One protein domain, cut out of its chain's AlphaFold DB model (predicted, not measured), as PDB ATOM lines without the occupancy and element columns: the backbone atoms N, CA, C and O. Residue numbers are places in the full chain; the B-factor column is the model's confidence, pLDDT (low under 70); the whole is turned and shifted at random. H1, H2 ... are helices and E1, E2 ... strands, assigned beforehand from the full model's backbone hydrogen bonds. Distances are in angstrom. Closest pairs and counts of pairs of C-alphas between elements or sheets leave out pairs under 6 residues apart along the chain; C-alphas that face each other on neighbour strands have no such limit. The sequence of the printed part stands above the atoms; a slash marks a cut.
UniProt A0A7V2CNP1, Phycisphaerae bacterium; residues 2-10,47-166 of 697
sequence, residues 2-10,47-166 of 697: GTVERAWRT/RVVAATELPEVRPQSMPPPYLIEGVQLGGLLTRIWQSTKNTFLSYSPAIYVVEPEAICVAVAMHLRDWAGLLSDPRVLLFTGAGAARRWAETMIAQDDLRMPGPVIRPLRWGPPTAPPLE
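AT A GLANCE: This is residues 2 to 10 and 47 to 166 of the 697 residues of a protein of Phycisphaerae bacterium (UniProt A0A7V2CNP1). A small sheet of three parallel strands, E1, E2 and E3, forms the middle; the longest helix, H6, lies along one face of it, while the shorter helices H3, H4 and H5 sit on the other side. H1 packs on H4 near one end of the domain, H2 lies near H3, and the long tail after H6 runs back past the edge strand E1. The printed part has 129 residues, with six named helices and three named strands in the order H1, H2, E1, H3, E2, H4, H5, E3, H6. The sheet's order is E1, E2, E3, and the class is mixed, helices and strands, though under half of the residues are in named elements. The whole is compact, with a radius of gyration of the C-alphas of 14.4 A and spans of 45 by 36 by 28 A.

IN THESE COORDINATES: H1 covers residues 2 to 10, 12.2 A long, and begins at C-alpha 2 at (-31.497, -18.564, -15.346). After the cut come H2, residues 47 to 51, and E1, residues 66 to 69, 9.8 A. H3 is residues 75 to 83, 12.4 A, and E2 is residues 95 to 99, 12.6 A, with C-alpha 95 at (-44.135, -3.450, -22.860). H4, residues 102 to 111, measures 14.6 A, and H5 is residues 115 to 119. E3, residues 123 to 127, measures 12.5 A; H6, residues 131 to 141, measures 15.3 A and ends at C-alpha 141 at (-44.453, -15.790, -34.255).

HOW THE PARTS SIT: The inner strand E2 is parallel to E1 at 8 degrees, with N 68 and O 96 at 2.8 A, and to E3 at 13 degrees, with N 126 and O 97 at 2.8 A. Residues 151 to 152 pair, parallel, with residues 67 to 68 of E1. H6 and the sheet make two layers, a helix on one face of a sheet, at a height over the sheet of 9.7 A. H6 lies over E3 and, only just, not over E2, with 9 of its C-alphas falling on E3 and 2 on E2; it runs along the strands, at 18 degrees to E3 on the local plane. The closest C-alphas of H6 and E2 are those of Val 98 and Ala 131, 5.8 A. H3 only grazes the sheet with residues 76 to 81, and H4 with residues 102 to 105. E1, H3, E2 and E2, H4 H5, E3 are strand-helix-strand units, parallel neighbour strands joined through helices, with right-handed crossovers. H1 and H4 touch, about perpendicular at 81 degrees, closest at the C-alphas of Ala 7 and Ile 103, 5.1 A. H3 is close to but not clearly touching H2, C-alphas of Val 49 and Leu 76 at 5.3 A, and H5, C-alphas of Trp 81 and Leu 117 at 7.1 A. In each helix every O i to N i+4 pair is within hydrogen-bond range.

THE WHOLE: The two C-alphas farthest apart, of Thr 10 and Gln 60, are 45.4 A apart. Residues 11 to 46 are not printed, and C-alphas 10 and 47 are 30.8 A apart across the cut. The links H2 to E1 and H3 to E2 are long. The mean pLDDT of the printed part is 90.1, and residues 158 to 166 are under 70.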
ATOM      1  N   GLY A   2     -32.867 -18.016 -15.424       89.12
ATOM      2  CA  GLY A   2     -31.497 -18.564 -15.346       89.12
ATOM      3  C   GLY A   2     -30.378 -17.711 -15.970       89.12
ATOM      4  O   GLY A   2     -29.277 -17.661 -15.429       89.12
ATOM      5  N   THR A   3     -30.647 -16.983 -17.061       90.56
ATOM      6  CA  THR A   3     -29.675 -16.045 -17.663       90.56
ATOM      7  C   THR A   3     -29.311 -14.891 -16.724       90.56
ATOM      8  O   THR A   3     -28.137 -14.556 -16.595       90.56
ATOM      9  N   VAL A   4     -30.307 -14.302 -16.056       93.12
ATOM     10  CA  VAL A   4     -30.130 -13.163 -15.137       93.12
ATOM     11  C   VAL A   4     -29.418 -13.616 -13.866       93.12
ATOM     12  O   VAL A   4     -28.454 -12.988 -13.445       93.12
ATOM     13  N   GLU A   5     -29.833 -14.750 -13.301       93.81
ATOM     14  CA  GLU A   5     -29.208 -15.335 -12.110       93.81
ATOM     15  C   GLU A   5     -27.731 -15.672 -12.344       93.81
ATOM     16  O   GLU A   5     -26.876 -15.346 -11.518       93.81
ATOM     17  N   ARG A   6     -27.407 -16.282 -13.492       94.44
ATOM     18  CA  ARG A   6     -26.019 -16.572 -13.867       94.44
ATOM     19  C   ARG A   6     -25.205 -15.289 -13.990       94.44
ATOM     20  O   ARG A   6     -24.135 -15.218 -13.399       94.44
ATOM     21  N   ALA A   7     -25.724 -14.295 -14.715       93.31
ATOM     22  CA  ALA A   7     -25.053 -13.011 -14.890       93.31
ATOM     23  C   ALA A   7     -24.778 -12.336 -13.541       93.31
ATOM     24  O   ALA A   7     -23.658 -11.885 -13.315       93.31
ATOM     25  N   TRP A   8     -25.758 -12.341 -12.632       95.19
ATOM     26  CA  TRP A   8     -25.606 -11.826 -11.273       95.19
ATOM     27  C   TRP A   8     -24.492 -12.544 -10.512       95.19
ATOM     28  O   TRP A   8     -23.547 -11.896 -10.073       95.19
ATOM     29  N   ARG A   9     -24.534 -13.882 -10.432       94.56
ATOM     30  CA  ARG A   9     -23.518 -14.676  -9.719       94.56
ATOM     31  C   ARG A   9     -22.102 -14.418 -10.223       94.56
ATOM     32  O   ARG A   9     -21.188 -14.340  -9.415       94.56
ATOM     33  N   THR A  10     -21.921 -14.283 -11.537       92.25
ATOM     34  CA  THR A  10     -20.595 -14.076 -12.139       92.25
ATOM     35  C   THR A  10     -20.138 -12.619 -12.144       92.25
ATOM     36  O   THR A  10     -18.946 -12.353 -12.246       92.25
ATOM     37  N   ARG A  47     -34.145  12.289 -11.476       91.50
ATOM     38  CA  ARG A  47     -34.502  13.445 -12.308       91.50
ATOM     39  C   ARG A  47     -34.576  13.095 -13.786       91.50
ATOM     40  O   ARG A  47     -35.491  13.570 -14.446       91.50
ATOM     41  N   VAL A  48     -33.686  12.248 -14.309       90.38
ATOM     42  CA  VAL A  48     -33.788  11.772 -15.702       90.38
ATOM     43  C   VAL A  48     -35.081  10.987 -15.915       90.38
ATOM     44  O   VAL A  48     -35.795  11.250 -16.879       90.38
ATOM     45  N   VAL A  49     -35.432  10.070 -15.008       90.94
ATOM     46  CA  VAL A  49     -36.698   9.323 -15.087       90.94
ATOM     47  C   VAL A  49     -37.897  10.264 -15.024       90.94
ATOM     48  O   VAL A  49     -38.837  10.062 -15.786       90.94
ATOM     49  N   ALA A  50     -37.876  11.279 -14.156       90.12
ATOM     50  CA  ALA A  50     -38.956  12.257 -14.026       90.12
ATOM     51  C   ALA A  50     -39.074  13.175 -15.255       90.12
ATOM     52  O   ALA A  50     -40.181  13.435 -15.719       90.12
ATOM     53  N   ALA A  51     -37.940  13.616 -15.804       90.12
ATOM     54  CA  ALA A  51     -37.862  14.502 -16.963       90.12
ATOM     55  C   ALA A  51     -38.064  13.782 -18.303       90.12
ATOM     56  O   ALA A  51     -38.273  14.441 -19.315       90.12
ATOM     57  N   THR A  52     -37.998  12.446 -18.335       88.19
ATOM     58  CA  THR A  52     -38.312  11.684 -19.549       88.19
ATOM     59  C   THR A  52     -39.791  11.867 -19.863       88.19
ATOM     60  O   THR A  52     -40.656  11.421 -19.100       88.19
ATOM     61  N   GLU A  53     -40.086  12.528 -20.976       88.00
ATOM     62  CA  GLU A  53     -41.446  12.649 -21.480       88.00
ATOM     63  C   GLU A  53     -41.928  11.277 -21.947       88.00
ATOM     64  O   GLU A  53     -41.273  10.591 -22.736       88.00
ATOM     65  N   LEU A  54     -43.068  10.852 -21.409       86.38
ATOM     66  CA  LEU A  54     -43.757   9.677 -21.911       86.38
ATOM     67  C   LEU A  54     -44.753  10.136 -22.978       86.38
ATOM     68  O   LEU A  54     -45.375  11.183 -22.791       86.38
ATOM     69  N   PRO A  55     -44.938   9.359 -24.058       82.75
ATOM     70  CA  PRO A  55     -46.031   9.579 -24.992       82.75
ATOM     71  C   PRO A  55     -47.337   9.778 -24.232       82.75
ATOM     72  O   PRO A  55     -47.644   8.999 -23.322       82.75
ATOM     73  N   GLU A  56     -48.076  10.825 -24.592       78.81
ATOM     74  CA  GLU A  56     -49.324  11.175 -23.928       78.81
ATOM     75  C   GLU A  56     -50.302   9.995 -23.999       78.81
ATOM     76  O   GLU A  56     -50.741   9.581 -25.075       78.81
ATOM     77  N   VAL A  57     -50.645   9.441 -22.836       80.00
ATOM     78  CA  VAL A  57     -51.712   8.449 -22.720       80.00
ATOM     79  C   VAL A  57     -52.999   9.221 -22.509       80.00
ATOM     80  O   VAL A  57     -53.309   9.650 -21.397       80.00
ATOM     81  N   ARG A  58     -53.748   9.426 -23.592       79.56
ATOM     82  CA  ARG A  58     -55.061  10.064 -23.496       79.56
ATOM     83  C   ARG A  58     -55.989   9.184 -22.653       79.56
ATOM     84  O   ARG A  58     -55.993   7.963 -22.860       79.56
ATOM     85  N   PRO A  59     -56.779   9.757 -21.729       76.88
ATOM     86  CA  PRO A  59     -57.801   9.003 -21.017       76.88
ATOM     87  C   PRO A  59     -58.712   8.268 -22.001       76.88
ATOM     88  O   PRO A  59     -59.092   8.833 -23.024       76.88
ATOM     89  N   GLN A  60     -59.055   7.019 -21.682       81.25
ATOM     90  CA  GLN A  60     -59.925   6.183 -22.512       81.25
ATOM     91  C   GLN A  60     -59.385   5.966 -23.938       81.25
ATOM     92  O   GLN A  60     -60.137   5.967 -24.909       81.25
ATOM     93  N   SER A  61     -58.076   5.737 -24.065       86.75
ATOM     94  CA  SER A  61     -57.446   5.380 -25.339       86.75
ATOM     95  C   SER A  61     -56.678   4.062 -25.256       86.75
ATOM     96  O   SER A  61     -56.229   3.634 -24.188       86.75
ATOM     97  N   MET A  62     -56.518   3.411 -26.409       91.50
ATOM     98  CA  MET A  62     -55.687   2.218 -26.578       91.50
ATOM     99  C   MET A  62     -54.316   2.602 -27.169       91.50
ATOM    100  O   MET A  62     -54.112   2.453 -28.382       91.50
ATOM    101  N   PRO A  63     -53.368   3.118 -26.357       93.06
ATOM    102  CA  PRO A  63     -52.040   3.481 -26.828       93.06
ATOM    103  C   PRO A  63     -51.326   2.270 -27.446       93.06
ATOM    104  O   PRO A  63     -51.598   1.116 -27.082       93.06
ATOM    105  N   PRO A  64     -50.404   2.507 -28.392       93.94
ATOM    106  CA  PRO A  64     -49.586   1.440 -28.942       93.94
ATOM    107  C   PRO A  64     -48.643   0.859 -27.868       93.94
ATOM    108  O   PRO A  64     -48.329   1.542 -26.890       93.94
ATOM    109  N   PRO A  65     -48.156  -0.380 -28.048       95.44
ATOM    110  CA  PRO A  65     -47.115  -0.952 -27.201       95.44
ATOM    111  C   PRO A  65     -45.828  -0.132 -27.148       95.44
ATOM    112  O   PRO A  65     -45.507   0.609 -28.078       95.44
ATOM    113  N   TYR A  66     -45.056  -0.345 -26.088       95.06
ATOM    114  CA  TYR A  66     -43.766   0.300 -25.861       95.06
ATOM    115  C   TYR A  66     -42.630  -0.673 -26.147       95.06
ATOM    116  O   TYR A  66     -42.676  -1.819 -25.708       95.06
ATOM    117  N   LEU A  67     -41.582  -0.207 -26.824       94.31
ATOM    118  CA  LEU A  67     -40.295  -0.895 -26.870       94.31
ATOM    119  C   LEU A  67     -39.283  -0.111 -26.041       94.31
ATOM    120  O   LEU A  67     -39.048   1.065 -26.297       94.31
ATOM    121  N   ILE A  68     -38.681  -0.759 -25.052       93.19
ATOM    122  CA  ILE A  68     -37.667  -0.171 -24.181       93.19
ATOM    123  C   ILE A  68     -36.342  -0.885 -24.441       93.19
ATOM    124  O   ILE A  68     -36.200  -2.082 -24.180       93.19
ATOM    125  N   GLU A  69     -35.363  -0.144 -24.954       91.12
ATOM    126  CA  GLU A  69     -34.029  -0.658 -25.272       91.12
ATOM    127  C   GLU A  69     -33.048  -0.393 -24.126       91.12
ATOM    128  O   GLU A  69     -32.294   0.585 -24.121       91.12
ATOM    129  N   GLY A  70     -33.054  -1.306 -23.163       90.25
ATOM    130  CA  GLY A  70     -32.229  -1.278 -21.964       90.25
ATOM    131  C   GLY A  70     -33.007  -0.862 -20.719       90.25
ATOM    132  O   GLY A  70     -34.017  -0.171 -20.796       90.25
ATOM    133  N   VAL A  71     -32.554  -1.293 -19.542       92.69
ATOM    134  CA  VAL A  71     -33.309  -1.088 -18.289       92.69
ATOM    135  C   VAL A  71     -32.761   0.006 -17.373       92.69
ATOM    136  O   VAL A  71     -33.434   0.361 -16.406       92.69
ATOM    137  N   GLN A  72     -31.578   0.572 -17.647       90.06
ATOM    138  CA  GLN A  72     -30.878   1.494 -16.729       90.06
ATOM    139  C   GLN A  72     -30.790   0.918 -15.297       90.06
ATOM    140  O   GLN A  72     -30.174  -0.121 -15.093       90.06
ATOM    141  N   LEU A  73     -31.392   1.611 -14.320       93.38
ATOM    142  CA  LEU A  73     -31.581   1.239 -12.915       93.38
ATOM    143  C   LEU A  73     -33.070   0.952 -12.618       93.38
ATOM    144  O   LEU A  73     -33.540   1.062 -11.485       93.38
ATOM    145  N   GLY A  74     -33.856   0.693 -13.663       93.19
ATOM    146  CA  GLY A  74     -35.235   0.216 -13.611       93.19
ATOM    147  C   GLY A  74     -36.337   1.242 -13.331       93.19
ATOM    148  O   GLY A  74     -37.521   0.901 -13.403       93.19
ATOM    149  N   GLY A  75     -35.992   2.500 -13.040       93.62
ATOM    150  CA  GLY A  75     -36.973   3.535 -12.688       93.62
ATOM    151  C   GLY A  75     -37.966   3.854 -13.814       93.62
ATOM    152  O   GLY A  75     -39.170   3.895 -13.575       93.62
ATOM    153  N   LEU A  76     -37.476   4.014 -15.048       93.19
ATOM    154  CA  LEU A  76     -38.318   4.369 -16.195       93.19
ATOM    155  C   LEU A  76     -39.308   3.256 -16.565       93.19
ATOM    156  O   LEU A  76     -40.487   3.532 -16.763       93.19
ATOM    157  N   LEU A  77     -38.849   2.000 -16.595       95.69
ATOM    158  CA  LEU A  77     -39.705   0.840 -16.859       95.69
ATOM    159  C   LEU A  77     -40.831   0.727 -15.817       95.69
ATOM    160  O   LEU A  77     -41.985   0.518 -16.181       95.69
ATOM    161  N   THR A  78     -40.516   0.953 -14.537       95.62
ATOM    162  CA  THR A  78     -41.518   0.964 -13.456       95.62
ATOM    163  C   THR A  78     -42.562   2.063 -13.675       95.62
ATOM    164  O   THR A  78     -43.758   1.800 -13.562       95.62
ATOM    165  N   ARG A  79     -42.121   3.276 -14.049       94.62
ATOM    166  CA  ARG A  79     -43.009   4.413 -14.343       94.62
ATOM    167  C   ARG A  79     -43.953   4.103 -15.508       94.62
ATOM    168  O   ARG A  79     -45.152   4.310 -15.363       94.62
ATOM    169  N   ILE A  80     -43.429   3.577 -16.619       94.88
ATOM    170  CA  ILE A  80     -44.224   3.213 -17.806       94.88
ATOM    171  C   ILE A  80     -45.234   2.125 -17.459       94.88
ATOM    172  O   ILE A  80     -46.410   2.255 -17.784       94.88
ATOM    173  N   TRP A  81     -44.802   1.065 -16.774       96.38
ATOM    174  CA  TRP A  81     -45.689  -0.009 -16.339       96.38
ATOM    175  C   TRP A  81     -46.848   0.546 -15.503       96.38
ATOM    176  O   TRP A  81     -48.009   0.329 -15.839       96.38
ATOM    177  N   GLN A  82     -46.577   1.358 -14.487       94.50
ATOM    178  CA  GLN A  82     -47.639   1.926 -13.651       94.50
ATOM    179  C   GLN A  82     -48.571   2.872 -14.422       94.50
ATOM    180  O   GLN A  82     -49.787   2.772 -14.277       94.50
ATOM    181  N   SER A  83     -48.027   3.756 -15.264       92.62
ATOM    182  CA  SER A  83     -48.816   4.778 -15.965       92.62
ATOM    183  C   SER A  83     -49.646   4.241 -17.132       92.62
ATOM    184  O   SER A  83     -50.503   4.950 -17.645       92.62
ATOM    185  N   THR A  84     -49.377   3.015 -17.584       94.31
ATOM    186  CA  THR A  84     -50.039   2.398 -18.745       94.31
ATOM    187  C   THR A  84     -50.954   1.242 -18.356       94.31
ATOM    188  O   THR A  84     -51.290   0.403 -19.185       94.31
ATOM    189  N   LYS A  85     -51.349   1.144 -17.088       94.38
ATOM    190  CA  LYS A  85     -52.314   0.137 -16.648       94.38
ATOM    191  C   LYS A  85     -53.740   0.634 -16.894       94.38
ATOM    192  O   LYS A  85     -54.065   1.743 -16.483       94.38
ATOM    193  N   ASN A  86     -54.586  -0.201 -17.497       94.00
ATOM    194  CA  ASN A  86     -56.016   0.053 -17.718       94.00
ATOM    195  C   ASN A  86     -56.291   1.395 -18.426       94.00
ATOM    196  O   ASN A  86     -57.123   2.188 -17.985       94.00
ATOM    197  N   THR A  87     -55.568   1.680 -19.513       92.56
ATOM    198  CA  THR A  87     -55.673   2.964 -20.233       92.56
ATOM    199  C   THR A  87     -57.003   3.108 -20.975       92.56
ATOM    200  O   THR A  87     -57.477   4.224 -21.196       92.56
ATOM    201  N   PHE A  88     -57.623   1.978 -21.326       91.75
ATOM    202  CA  PHE A  88     -58.972   1.900 -21.875       91.75
ATOM    203  C   PHE A  88     -59.667   0.631 -21.388       91.75
ATOM    204  O   PHE A  88     -59.328  -0.469 -21.816       91.75
ATOM    205  N   LEU A  89     -60.643   0.775 -20.488       91.00
ATOM    206  CA  LEU A  89     -61.279  -0.361 -19.810       91.00
ATOM    207  C   LEU A  89     -60.214  -1.262 -19.154       91.00
ATOM    208  O   LEU A  89     -59.490  -0.793 -18.278       91.00
ATOM    209  N   SER A  90     -60.100  -2.527 -19.565       92.38
ATOM    210  CA  SER A  90     -59.042  -3.434 -19.109       92.38
ATOM    211  C   SER A  90     -57.759  -3.357 -19.943       92.38
ATOM    212  O   SER A  90     -56.739  -3.893 -19.515       92.38
ATOM    213  N   TYR A  91     -57.766  -2.690 -21.106       95.69
ATOM    214  CA  TYR A  91     -56.606  -2.644 -21.993       95.69
ATOM    215  C   TYR A  91     -55.406  -1.990 -21.310       95.69
ATOM    216  O   TYR A  91     -55.491  -0.887 -20.766       95.69
ATOM    217  N   SER A  92     -54.267  -2.664 -21.403       95.94
ATOM    218  CA  SER A  92     -52.963  -2.166 -20.991       95.94
ATOM    219  C   SER A  92     -51.967  -2.511 -22.100       95.94
ATOM    220  O   SER A  92     -51.789  -3.693 -22.372       95.94
ATOM    221  N   PRO A  93     -51.294  -1.552 -22.759       96.31
ATOM    222  CA  PRO A  93     -50.359  -1.863 -23.836       96.31
ATOM    223  C   PRO A  93     -49.243  -2.804 -23.371       96.31
ATOM    224  O   PRO A  93     -48.759  -2.715 -22.233       96.31
ATOM    225  N   ALA A  94     -48.806  -3.667 -24.289       97.69
ATOM    226  CA  ALA A  94     -47.615  -4.481 -24.101       97.69
ATOM    227  C   ALA A  94     -46.364  -3.600 -23.932       97.69
ATOM    228  O   ALA A  94     -46.247  -2.514 -24.508       97.69
ATOM    229  N   ILE A  95     -45.418  -4.087 -23.136       97.69
ATOM    230  CA  ILE A  95     -44.135  -3.450 -22.860       97.69
ATOM    231  C   ILE A  95     -43.047  -4.457 -23.216       97.69
ATOM    232  O   ILE A  95     -42.771  -5.394 -22.468       97.69
ATOM    233  N   TYR A  96     -42.423  -4.260 -24.370       97.12
ATOM    234  CA  TYR A  96     -41.276  -5.038 -24.810       97.12
ATOM    235  C   TYR A  96     -40.014  -4.442 -24.197       97.12
ATOM    236  O   TYR A  96     -39.710  -3.269 -24.405       97.12
ATOM    237  N   VAL A  97     -39.256  -5.240 -23.454       96.00
ATOM    238  CA  VAL A  97     -37.997  -4.810 -22.840       96.00
ATOM    239  C   VAL A  97     -36.867  -5.610 -23.460       96.00
ATOM    240  O   VAL A  97     -36.831  -6.829 -23.329       96.00
ATOM    241  N   VAL A  98     -35.939  -4.934 -24.129       94.00
ATOM    242  CA  VAL A  98     -34.785  -5.566 -24.772       94.00
ATOM    243  C   VAL A  98     -33.511  -5.078 -24.096       94.00
ATOM    244  O   VAL A  98     -33.092  -3.942 -24.295       94.00
ATOM    245  N   GLU A  99     -32.892  -5.945 -23.298       93.00
ATOM    246  CA  GLU A  99     -31.682  -5.640 -22.529       93.00
ATOM    247  C   GLU A  99     -30.567  -6.656 -22.835       93.00
ATOM    248  O   GLU A  99     -30.572  -7.758 -22.274       93.00
ATOM    249  N   PRO A 100     -29.611  -6.340 -23.726       89.62
ATOM    250  CA  PRO A 100     -28.542  -7.273 -24.084       89.62
ATOM    251  C   PRO A 100     -27.668  -7.683 -22.888       89.62
ATOM    252  O   PRO A 100     -27.170  -8.808 -22.863       89.62
ATOM    253  N   GLU A 101     -27.531  -6.827 -21.876       90.44
ATOM    254  CA  GLU A 101     -26.664  -7.049 -20.723       90.44
ATOM    255  C   GLU A 101     -27.478  -7.540 -19.517       90.44
ATOM    256  O   GLU A 101     -28.007  -6.762 -18.725       90.44
ATOM    257  N   ALA A 102     -27.558  -8.863 -19.339       93.38
ATOM    258  CA  ALA A 102     -28.388  -9.487 -18.298       93.38
ATOM    259  C   ALA A 102     -28.039  -9.062 -16.861       93.38
ATOM    260  O   ALA A 102     -28.899  -9.097 -15.979       93.38
ATOM    261  N   ILE A 103     -26.801  -8.618 -16.626       93.00
ATOM    262  CA  ILE A 103     -26.392  -8.059 -15.335       93.00
ATOM    263  C   ILE A 103     -27.146  -6.760 -15.000       93.00
ATOM    264  O   ILE A 103     -27.456  -6.530 -13.836       93.00
ATOM    265  N   CYS A 104     -27.529  -5.952 -15.996       92.38
ATOM    266  CA  CYS A 104     -28.291  -4.716 -15.781       92.38
ATOM    267  C   CYS A 104     -29.689  -5.017 -15.243       92.38
ATOM    268  O   CYS A 104     -30.169  -4.338 -14.339       92.38
ATOM    269  N   VAL A 105     -30.322  -6.074 -15.761       94.94
ATOM    270  CA  VAL A 105     -31.612  -6.565 -15.256       94.94
ATOM    271  C   VAL A 105     -31.478  -7.004 -13.803       94.94
ATOM    272  O   VAL A 105     -32.295  -6.609 -12.978       94.94
ATOM    273  N   ALA A 106     -30.439  -7.778 -13.474       95.06
ATOM    274  CA  ALA A 106     -30.212  -8.234 -12.105       95.06
ATOM    275  C   ALA A 106     -30.026  -7.060 -11.132       95.06
ATOM    276  O   ALA A 106     -30.630  -7.039 -10.064       95.06
ATOM    277  N   VAL A 107     -29.249  -6.051 -11.531       94.75
ATOM    278  CA  VAL A 107     -29.054  -4.831 -10.739       94.75
ATOM    279  C   VAL A 107     -30.361  -4.058 -10.587       94.75
ATOM    280  O   VAL A 107     -30.700  -3.651  -9.480       94.75
ATOM    281  N   ALA A 108     -31.133  -3.881 -11.661       94.94
ATOM    282  CA  ALA A 108     -32.431  -3.218 -11.584       94.94
ATOM    283  C   ALA A 108     -33.387  -3.945 -10.619       94.94
ATOM    284  O   ALA A 108     -34.018  -3.287  -9.797       94.94
ATOM    285  N   MET A 109     -33.425  -5.283 -10.653       94.62
ATOM    286  CA  MET A 109     -34.192  -6.121  -9.718       94.62
ATOM    287  C   MET A 109     -33.660  -6.075  -8.278       94.62
ATOM    288  O   MET A 109     -34.418  -6.286  -7.339       94.62
ATOM    289  N   HIS A 110     -32.367  -5.813  -8.082       93.06
ATOM    290  CA  HIS A 110     -31.793  -5.620  -6.751       93.06
ATOM    291  C   HIS A 110     -32.189  -4.260  -6.155       93.06
ATOM    292  O   HIS A 110     -32.414  -4.140  -4.954       93.06
ATOM    293  N   LEU A 111     -32.288  -3.229  -6.999       93.94
ATOM    294  CA  LEU A 111     -32.617  -1.860  -6.587       93.94
ATOM    295  C   LEU A 111     -34.121  -1.585  -6.485       93.94
ATOM    296  O   LEU A 111     -34.522  -0.591  -5.876       93.94
ATOM    297  N   ARG A 112     -34.953  -2.393  -7.141       93.56
ATOM    298  CA  ARG A 112     -36.393  -2.167  -7.293       93.56
ATOM    299  C   ARG A 112     -37.144  -3.467  -7.060       93.56
ATOM    300  O   ARG A 112     -36.766  -4.502  -7.597       93.56
ATOM    301  N   ASP A 113     -38.271  -3.383  -6.360       95.00
ATOM    302  CA  ASP A 113     -39.212  -4.496  -6.337       95.00
ATOM    303  C   ASP A 113     -39.908  -4.616  -7.700       95.00
ATOM    304  O   ASP A 113     -40.748  -3.799  -8.083       95.00
ATOM    305  N   TRP A 114     -39.499  -5.633  -8.451       96.06
ATOM    306  CA  TRP A 114     -40.037  -5.979  -9.761       96.06
ATOM    307  C   TRP A 114     -40.928  -7.220  -9.731       96.06
ATOM    308  O   TRP A 114     -41.291  -7.711 -10.798       96.06
ATOM    309  N   ALA A 115     -41.318  -7.720  -8.553       95.25
ATOM    310  CA  ALA A 115     -42.171  -8.902  -8.454       95.25
ATOM    311  C   ALA A 115     -43.491  -8.696  -9.214       95.25
ATOM    312  O   ALA A 115     -43.816  -9.474 -10.111       95.25
ATOM    313  N   GLY A 116     -44.195  -7.593  -8.937       96.31
ATOM    314  CA  GLY A 116     -45.432  -7.241  -9.641       96.31
ATOM    315  C   GLY A 116     -45.217  -6.999 -11.137       96.31
ATOM    316  O   GLY A 116     -45.972  -7.510 -11.960       96.31
ATOM    317  N   LEU A 117     -44.150  -6.278 -11.492       96.88
ATOM    318  CA  LEU A 117     -43.829  -5.920 -12.874       96.88
ATOM    319  C   LEU A 117     -43.524  -7.144 -13.744       96.88
ATOM    320  O   LEU A 117     -44.035  -7.244 -14.852       96.88
ATOM    321  N   LEU A 118     -42.707  -8.076 -13.252       95.69
ATOM    322  CA  LEU A 118     -42.328  -9.285 -13.990       95.69
ATOM    323  C   LEU A 118     -43.408 -10.372 -13.948       95.69
ATOM    324  O   LEU A 118     -43.362 -11.295 -14.756       95.69
ATOM    325  N   SER A 119     -44.362 -10.277 -13.016       96.56
ATOM    326  CA  SER A 119     -45.555 -11.134 -12.996       96.56
ATOM    327  C   SER A 119     -46.650 -10.673 -13.963       96.56
ATOM    328  O   SER A 119     -47.563 -11.442 -14.253       96.56
ATOM    329  N   ASP A 120     -46.575  -9.434 -14.460       97.75
ATOM    330  CA  ASP A 120     -47.554  -8.884 -15.395       97.75
ATOM    331  C   ASP A 120     -47.289  -9.427 -16.815       97.75
ATOM    332  O   ASP A 120     -46.238  -9.132 -17.394       97.75
ATOM    333  N   PRO A 121     -48.218 -10.199 -17.414       97.12
ATOM    334  CA  PRO A 121     -47.994 -10.866 -18.698       97.12
ATOM    335  C   PRO A 121     -47.772  -9.901 -19.869       97.12
ATOM    336  O   PRO A 121     -47.241 -10.314 -20.899       97.12
ATOM    337  N   ARG A 122     -48.129  -8.617 -19.726       97.19
ATOM    338  CA  ARG A 122     -47.866  -7.612 -20.765       97.19
ATOM    339  C   ARG A 122     -46.416  -7.129 -20.789       97.19
ATOM    340  O   ARG A 122     -46.059  -6.382 -21.697       97.19
ATOM    341  N   VAL A 123     -45.589  -7.484 -19.801       98.00
ATOM    342  CA  VAL A 123     -44.166  -7.122 -19.759       98.00
ATOM    343  C   VAL A 123     -43.335  -8.268 -20.329       98.00
ATOM    344  O   VAL A 123     -43.045  -9.257 -19.659       98.00
ATOM    345  N   LEU A 124     -42.906  -8.121 -21.583       97.69
ATOM    346  CA  LEU A 124     -42.111  -9.123 -22.285       97.69
ATOM    347  C   LEU A 124     -40.627  -8.756 -22.213       97.69
ATOM    348  O   LEU A 124     -40.141  -7.912 -22.969       97.69
ATOM    349  N   LEU A 125     -39.903  -9.392 -21.288       96.94
ATOM    350  CA  LEU A 125     -38.477  -9.158 -21.063       96.94
ATOM    351  C   LEU A 125     -37.593 -10.116 -21.873       96.94
ATOM    352  O   LEU A 125     -37.515 -11.316 -21.606       96.94
ATOM    353  N   PHE A 126     -36.816  -9.547 -22.785       95.62
ATOM    354  CA  PHE A 126     -35.782 -10.219 -23.557       95.62
ATOM    355  C   PHE A 126     -34.418  -9.755 -23.058       95.62
ATOM    356  O   PHE A 126     -34.076  -8.580 -23.177       95.62
ATOM    357  N   THR A 127     -33.616 -10.671 -22.504       94.25
ATOM    358  CA  THR A 127     -32.311 -10.297 -21.941       94.25
ATOM    359  C   THR A 127     -31.167 -11.261 -22.230       94.25
ATOM    360  O   THR A 127     -31.395 -12.458 -22.408       94.25
ATOM    361  N   GLY A 128     -29.939 -10.740 -22.275       91.19
ATOM    362  CA  GLY A 128     -28.715 -11.465 -22.612       91.19
ATOM    363  C   GLY A 128     -28.370 -11.388 -24.100       91.19
ATOM    364  O   GLY A 128     -29.115 -10.821 -24.906       91.19
ATOM    365  N   ALA A 129     -27.270 -12.039 -24.488       86.69
ATOM    366  CA  ALA A 129     -26.856 -12.130 -25.886       86.69
ATOM    367  C   ALA A 129     -28.019 -12.621 -26.776       86.69
ATOM    368  O   ALA A 129     -28.698 -13.611 -26.474       86.69
ATOM    369  N   GLY A 130     -28.305 -11.880 -27.849       89.12
ATOM    370  CA  GLY A 130     -29.408 -12.175 -28.769       89.12
ATOM    371  C   GLY A 130     -30.811 -11.779 -28.288       89.12
ATOM    372  O   GLY A 130     -31.782 -12.221 -28.898       89.12
ATOM    373  N   ALA A 131     -30.953 -10.959 -27.238       91.44
ATOM    374  CA  ALA A 131     -32.251 -10.439 -26.783       91.44
ATOM    375  C   ALA A 131     -33.080  -9.828 -27.928       91.44
ATOM    376  O   ALA A 131     -34.234 -10.202 -28.119       91.44
ATOM    377  N   ALA A 132     -32.449  -8.975 -28.740       90.56
ATOM    378  CA  ALA A 132     -33.037  -8.355 -29.927       90.56
ATOM    379  C   ALA A 132     -33.626  -9.377 -30.912       90.56
ATOM    380  O   ALA A 132     -34.749  -9.235 -31.388       90.56
ATOM    381  N   ARG A 133     -32.863 -10.440 -31.192       91.12
ATOM    382  CA  ARG A 133     -33.255 -11.501 -32.120       91.12
ATOM    383  C   ARG A 133     -34.447 -12.292 -31.589       91.12
ATOM    384  O   ARG A 133     -35.389 -12.508 -32.338       91.12
ATOM    385  N   ARG A 134     -34.430 -12.680 -30.308       94.25
ATOM    386  CA  ARG A 134     -35.555 -13.400 -29.686       94.25
ATOM    387  C   ARG A 134     -36.821 -12.554 -29.633       94.25
ATOM    388  O   ARG A 134     -37.906 -13.085 -29.850       94.25
ATOM    389  N   TRP A 135     -36.687 -11.254 -29.374       94.81
ATOM    390  CA  TRP A 135     -37.810 -10.327 -29.476       94.81
ATOM    391  C   TRP A 135     -38.382 -10.317 -30.896       94.81
ATOM    392  O   TRP A 135     -39.576 -10.546 -31.063       94.81
ATOM    393  N   ALA A 136     -37.539 -10.162 -31.921       93.88
ATOM    394  CA  ALA A 136     -37.990 -10.181 -33.312       93.88
ATOM    395  C   ALA A 136     -38.648 -11.516 -33.707       93.88
ATOM    396  O   ALA A 136     -39.713 -11.516 -34.315       93.88
ATOM    397  N   GLU A 137     -38.062 -12.653 -33.322       95.31
ATOM    398  CA  GLU A 137     -38.644 -13.986 -33.537       95.31
ATOM    399  C   GLU A 137     -40.009 -14.127 -32.843       95.31
ATOM    400  O   GLU A 137     -40.946 -14.650 -33.442       95.31
ATOM    401  N   THR A 138     -40.152 -13.591 -31.627       95.94
ATOM    402  CA  THR A 138     -41.429 -13.578 -30.892       95.94
ATOM    403  C   THR A 138     -42.467 -12.719 -31.603       95.94
ATOM    404  O   THR A 138     -43.578 -13.181 -31.825       95.94
ATOM    405  N   MET A 139     -42.102 -11.511 -32.040       95.00
ATOM    406  CA  MET A 139     -43.001 -10.633 -32.795       95.00
ATOM    407  C   MET A 139     -43.412 -11.247 -34.142       95.00
ATOM    408  O   MET A 139     -44.525 -11.029 -34.609       95.00
ATOM    409  N   ILE A 140     -42.551 -12.028 -34.793       94.62
ATOM    410  CA  ILE A 140     -42.912 -12.745 -36.027       94.62
ATOM    411  C   ILE A 140     -43.875 -13.905 -35.730       94.62
ATOM    412  O   ILE A 140     -44.806 -14.141 -36.501       94.62
ATOM    413  N   ALA A 141     -43.651 -14.630 -34.633       93.56
ATOM    414  CA  ALA A 141     -44.453 -15.790 -34.255       93.56
ATOM    415  C   ALA A 141     -45.835 -15.415 -33.691       93.56
ATOM    416  O   ALA A 141     -46.809 -16.094 -34.001       93.56
ATOM    417  N   GLN A 142     -45.910 -14.347 -32.895       93.38
ATOM    418  CA  GLN A 142     -47.113 -13.848 -32.225       93.38
ATOM    419  C   GLN A 142     -47.522 -12.528 -32.873       93.38
ATOM    420  O   GLN A 142     -46.965 -11.467 -32.581       93.38
ATOM    421  N   ASP A 143     -48.430 -12.594 -33.839       89.94
ATOM    422  CA  ASP A 143     -48.816 -11.444 -34.654       89.94
ATOM    423  C   ASP A 143     -49.927 -10.579 -34.026       89.94
ATOM    424  O   ASP A 143     -50.139  -9.445 -34.459       89.94
ATOM    425  N   ASP A 144     -50.578 -11.089 -32.981       92.19
ATOM    426  CA  ASP A 144     -51.532 -10.413 -32.095       92.19
ATOM    427  C   ASP A 144     -50.858  -9.409 -31.139       92.19
ATOM    428  O   ASP A 144     -51.495  -8.469 -30.644       92.19
ATOM    429  N   LEU A 145     -49.541  -9.538 -30.942       94.69
ATOM    430  CA  LEU A 145     -48.694  -8.499 -30.363       94.69
ATOM    431  C   LEU A 145     -48.547  -7.328 -31.345       94.69
ATOM    432  O   LEU A 145     -47.918  -7.444 -32.403       94.69
ATOM    433  N   ARG A 146     -49.092  -6.159 -31.002       93.88
ATOM    434  CA  ARG A 146     -48.980  -4.960 -31.853       93.88
ATOM    435  C   ARG A 146     -47.535  -4.476 -31.956       93.88
ATOM    436  O   ARG A 146     -46.773  -4.539 -30.992       93.88
ATOM    437  N   MET A 147     -47.172  -3.937 -33.119       93.00
ATOM    438  CA  MET A 147     -45.884  -3.258 -33.284       93.00
ATOM    439  C   MET A 147     -45.765  -2.107 -32.275       93.00
ATOM    440  O   MET A 147     -46.764  -1.414 -32.043       93.00
ATOM    441  N   PRO A 148     -44.585  -1.904 -31.660       92.75
ATOM    442  CA  PRO A 148     -44.387  -0.775 -30.768       92.75
ATOM    443  C   PRO A 148     -44.564   0.536 -31.534       92.75
ATOM    444  O   PRO A 148     -44.126   0.656 -32.675       92.75
ATOM    445  N   GLY A 149     -45.218   1.506 -30.900       90.94
ATOM    446  CA  GLY A 149     -45.270   2.877 -31.405       90.94
ATOM    447  C   GLY A 149     -44.045   3.641 -30.909       90.94
ATOM    448  O   GLY A 149     -43.137   3.922 -31.686       90.94
ATOM    449  N   PRO A 150     -43.981   3.944 -29.602       90.69
ATOM    450  CA  PRO A 150     -42.808   4.546 -28.988       90.69
ATOM    451  C   PRO A 150     -41.670   3.541 -28.783       90.69
ATOM    452  O   PRO A 150     -41.848   2.479 -28.176       90.69
ATOM    453  N   VAL A 151     -40.470   3.946 -29.205       90.56
ATOM    454  CA  VAL A 151     -39.214   3.288 -28.841       90.56
ATOM    455  C   VAL A 151     -38.437   4.188 -27.889       90.56
ATOM    456  O   VAL A 151     -38.055   5.305 -28.229       90.56
ATOM    457  N   ILE A 152     -38.230   3.711 -26.667       89.81
ATOM    458  CA  ILE A 152     -37.607   4.462 -25.582       89.81
ATOM    459  C   ILE A 152     -36.206   3.908 -25.357       89.81
ATOM    460  O   ILE A 152     -36.022   2.722 -25.077       89.81
ATOM    461  N   ARG A 153     -35.210   4.792 -25.455       87.81
ATOM    462  CA  ARG A 153     -33.788   4.461 -25.294       87.81
ATOM    463  C   ARG A 153     -33.223   5.104 -24.046       87.81
ATOM    464  O   ARG A 153     -32.636   6.186 -24.112       87.81
ATOM    465  N   PRO A 154     -33.402   4.466 -22.889       84.56
ATOM    466  CA  PRO A 154     -32.761   4.944 -21.690       84.56
ATOM    467  C   PRO A 154     -31.234   4.752 -21.817       84.56
ATOM    468  O   PRO A 154     -30.741   3.923 -22.580       84.56
ATOM    469  N   LEU A 155     -30.460   5.560 -21.090       82.75
ATOM    470  CA  LEU A 155     -28.994   5.469 -21.026       82.75
ATOM    471  C   LEU A 155     -28.521   4.025 -20.789       82.75
ATOM    472  O   LEU A 155     -28.790   3.431 -19.746       82.75
ATOM    473  N   ARG A 156     -27.799   3.470 -21.761       80.44
ATOM    474  CA  ARG A 156     -27.340   2.078 -21.740       80.44
ATOM    475  C   ARG A 156     -26.093   1.894 -20.881       80.44
ATOM    476  O   ARG A 156     -25.303   2.818 -20.690       80.44
ATOM    477  N   TRP A 157     -25.899   0.671 -20.401       79.38
ATOM    478  CA  TRP A 157     -24.656   0.252 -19.768       79.38
ATOM    479  C   TRP A 157     -23.636  -0.085 -20.866       79.38
ATOM    480  O   TRP A 157     -23.788  -1.082 -21.564       79.38
ATOM    481  N   GLY A 158     -22.605   0.746 -21.043       68.00
ATOM    482  CA  GLY A 158     -21.504   0.491 -21.988       68.00
ATOM    483  C   GLY A 158     -21.349   1.527 -23.115       68.00
ATOM    484  O   GLY A 158     -22.096   2.504 -23.178       68.00
ATOM    485  N   PRO A 159     -20.335   1.359 -23.988       59.62
ATOM    486  CA  PRO A 159     -20.062   2.290 -25.079       59.62
ATOM    487  C   PRO A 159     -21.179   2.245 -26.142       59.62
ATOM    488  O   PRO A 159     -21.740   1.174 -26.378       59.62
ATOM    489  N   PRO A 160     -21.477   3.360 -26.842       58.56
ATOM    490  CA  PRO A 160     -22.580   3.494 -27.816       58.56
ATOM    491  C   PRO A 160     -22.409   2.676 -29.118       58.56
ATOM    492  O   PRO A 160     -22.948   3.022 -30.158       58.56
ATOM    493  N   THR A 161     -21.631   1.597 -29.080       50.91
ATOM    494  CA  THR A 161     -21.089   0.877 -30.246       50.91
ATOM    495  C   THR A 161     -22.036  -0.136 -30.887       50.91
ATOM    496  O   THR A 161     -21.766  -0.579 -31.998       50.91
ATOM    497  N   ALA A 162     -23.148  -0.494 -30.239       56.12
ATOM    498  CA  ALA A 162     -24.174  -1.320 -30.872       56.12
ATOM    499  C   ALA A 162     -25.156  -0.414 -31.638       56.12
ATOM    500  O   ALA A 162     -25.749   0.465 -30.996       56.12
ATOM    501  N   PRO A 163     -25.367  -0.618 -32.956       59.31
ATOM    502  CA  PRO A 163     -26.383   0.122 -33.691       59.31
ATOM    503  C   PRO A 163     -27.751  -0.063 -33.012       59.31
ATOM    504  O   PRO A 163     -28.007  -1.115 -32.407       59.31
ATOM    505  N   PRO A 164     -28.616   0.963 -33.026       62.88
ATOM    506  CA  PRO A 164     -29.951   0.850 -32.458       62.88
ATOM    507  C   PRO A 164     -30.728  -0.281 -33.149       62.88
ATOM    508  O   PRO A 164     -30.425  -0.671 -34.276       62.88
ATOM    509  N   LEU A 165     -31.716  -0.841 -32.451       65.25
ATOM    510  CA  LEU A 165     -32.470  -2.043 -32.837       65.25
ATOM    511  C   LEU A 165     -33.315  -1.868 -34.127       65.25
ATOM    512  O   LEU A 165     -34.141  -2.717 -34.448       65.25
ATOM    513  N   GLU A 166     -33.169  -0.746 -34.831       64.25
ATOM    514  CA  GLU A 166     -34.290   0.172 -35.034       64.25
ATOM    515  C   GLU A 166     -34.877   0.178 -36.448       64.25
ATOM    516  O   GLU A 166     -36.026   0.552 -36.601       64.25
TER     517      GLU A 166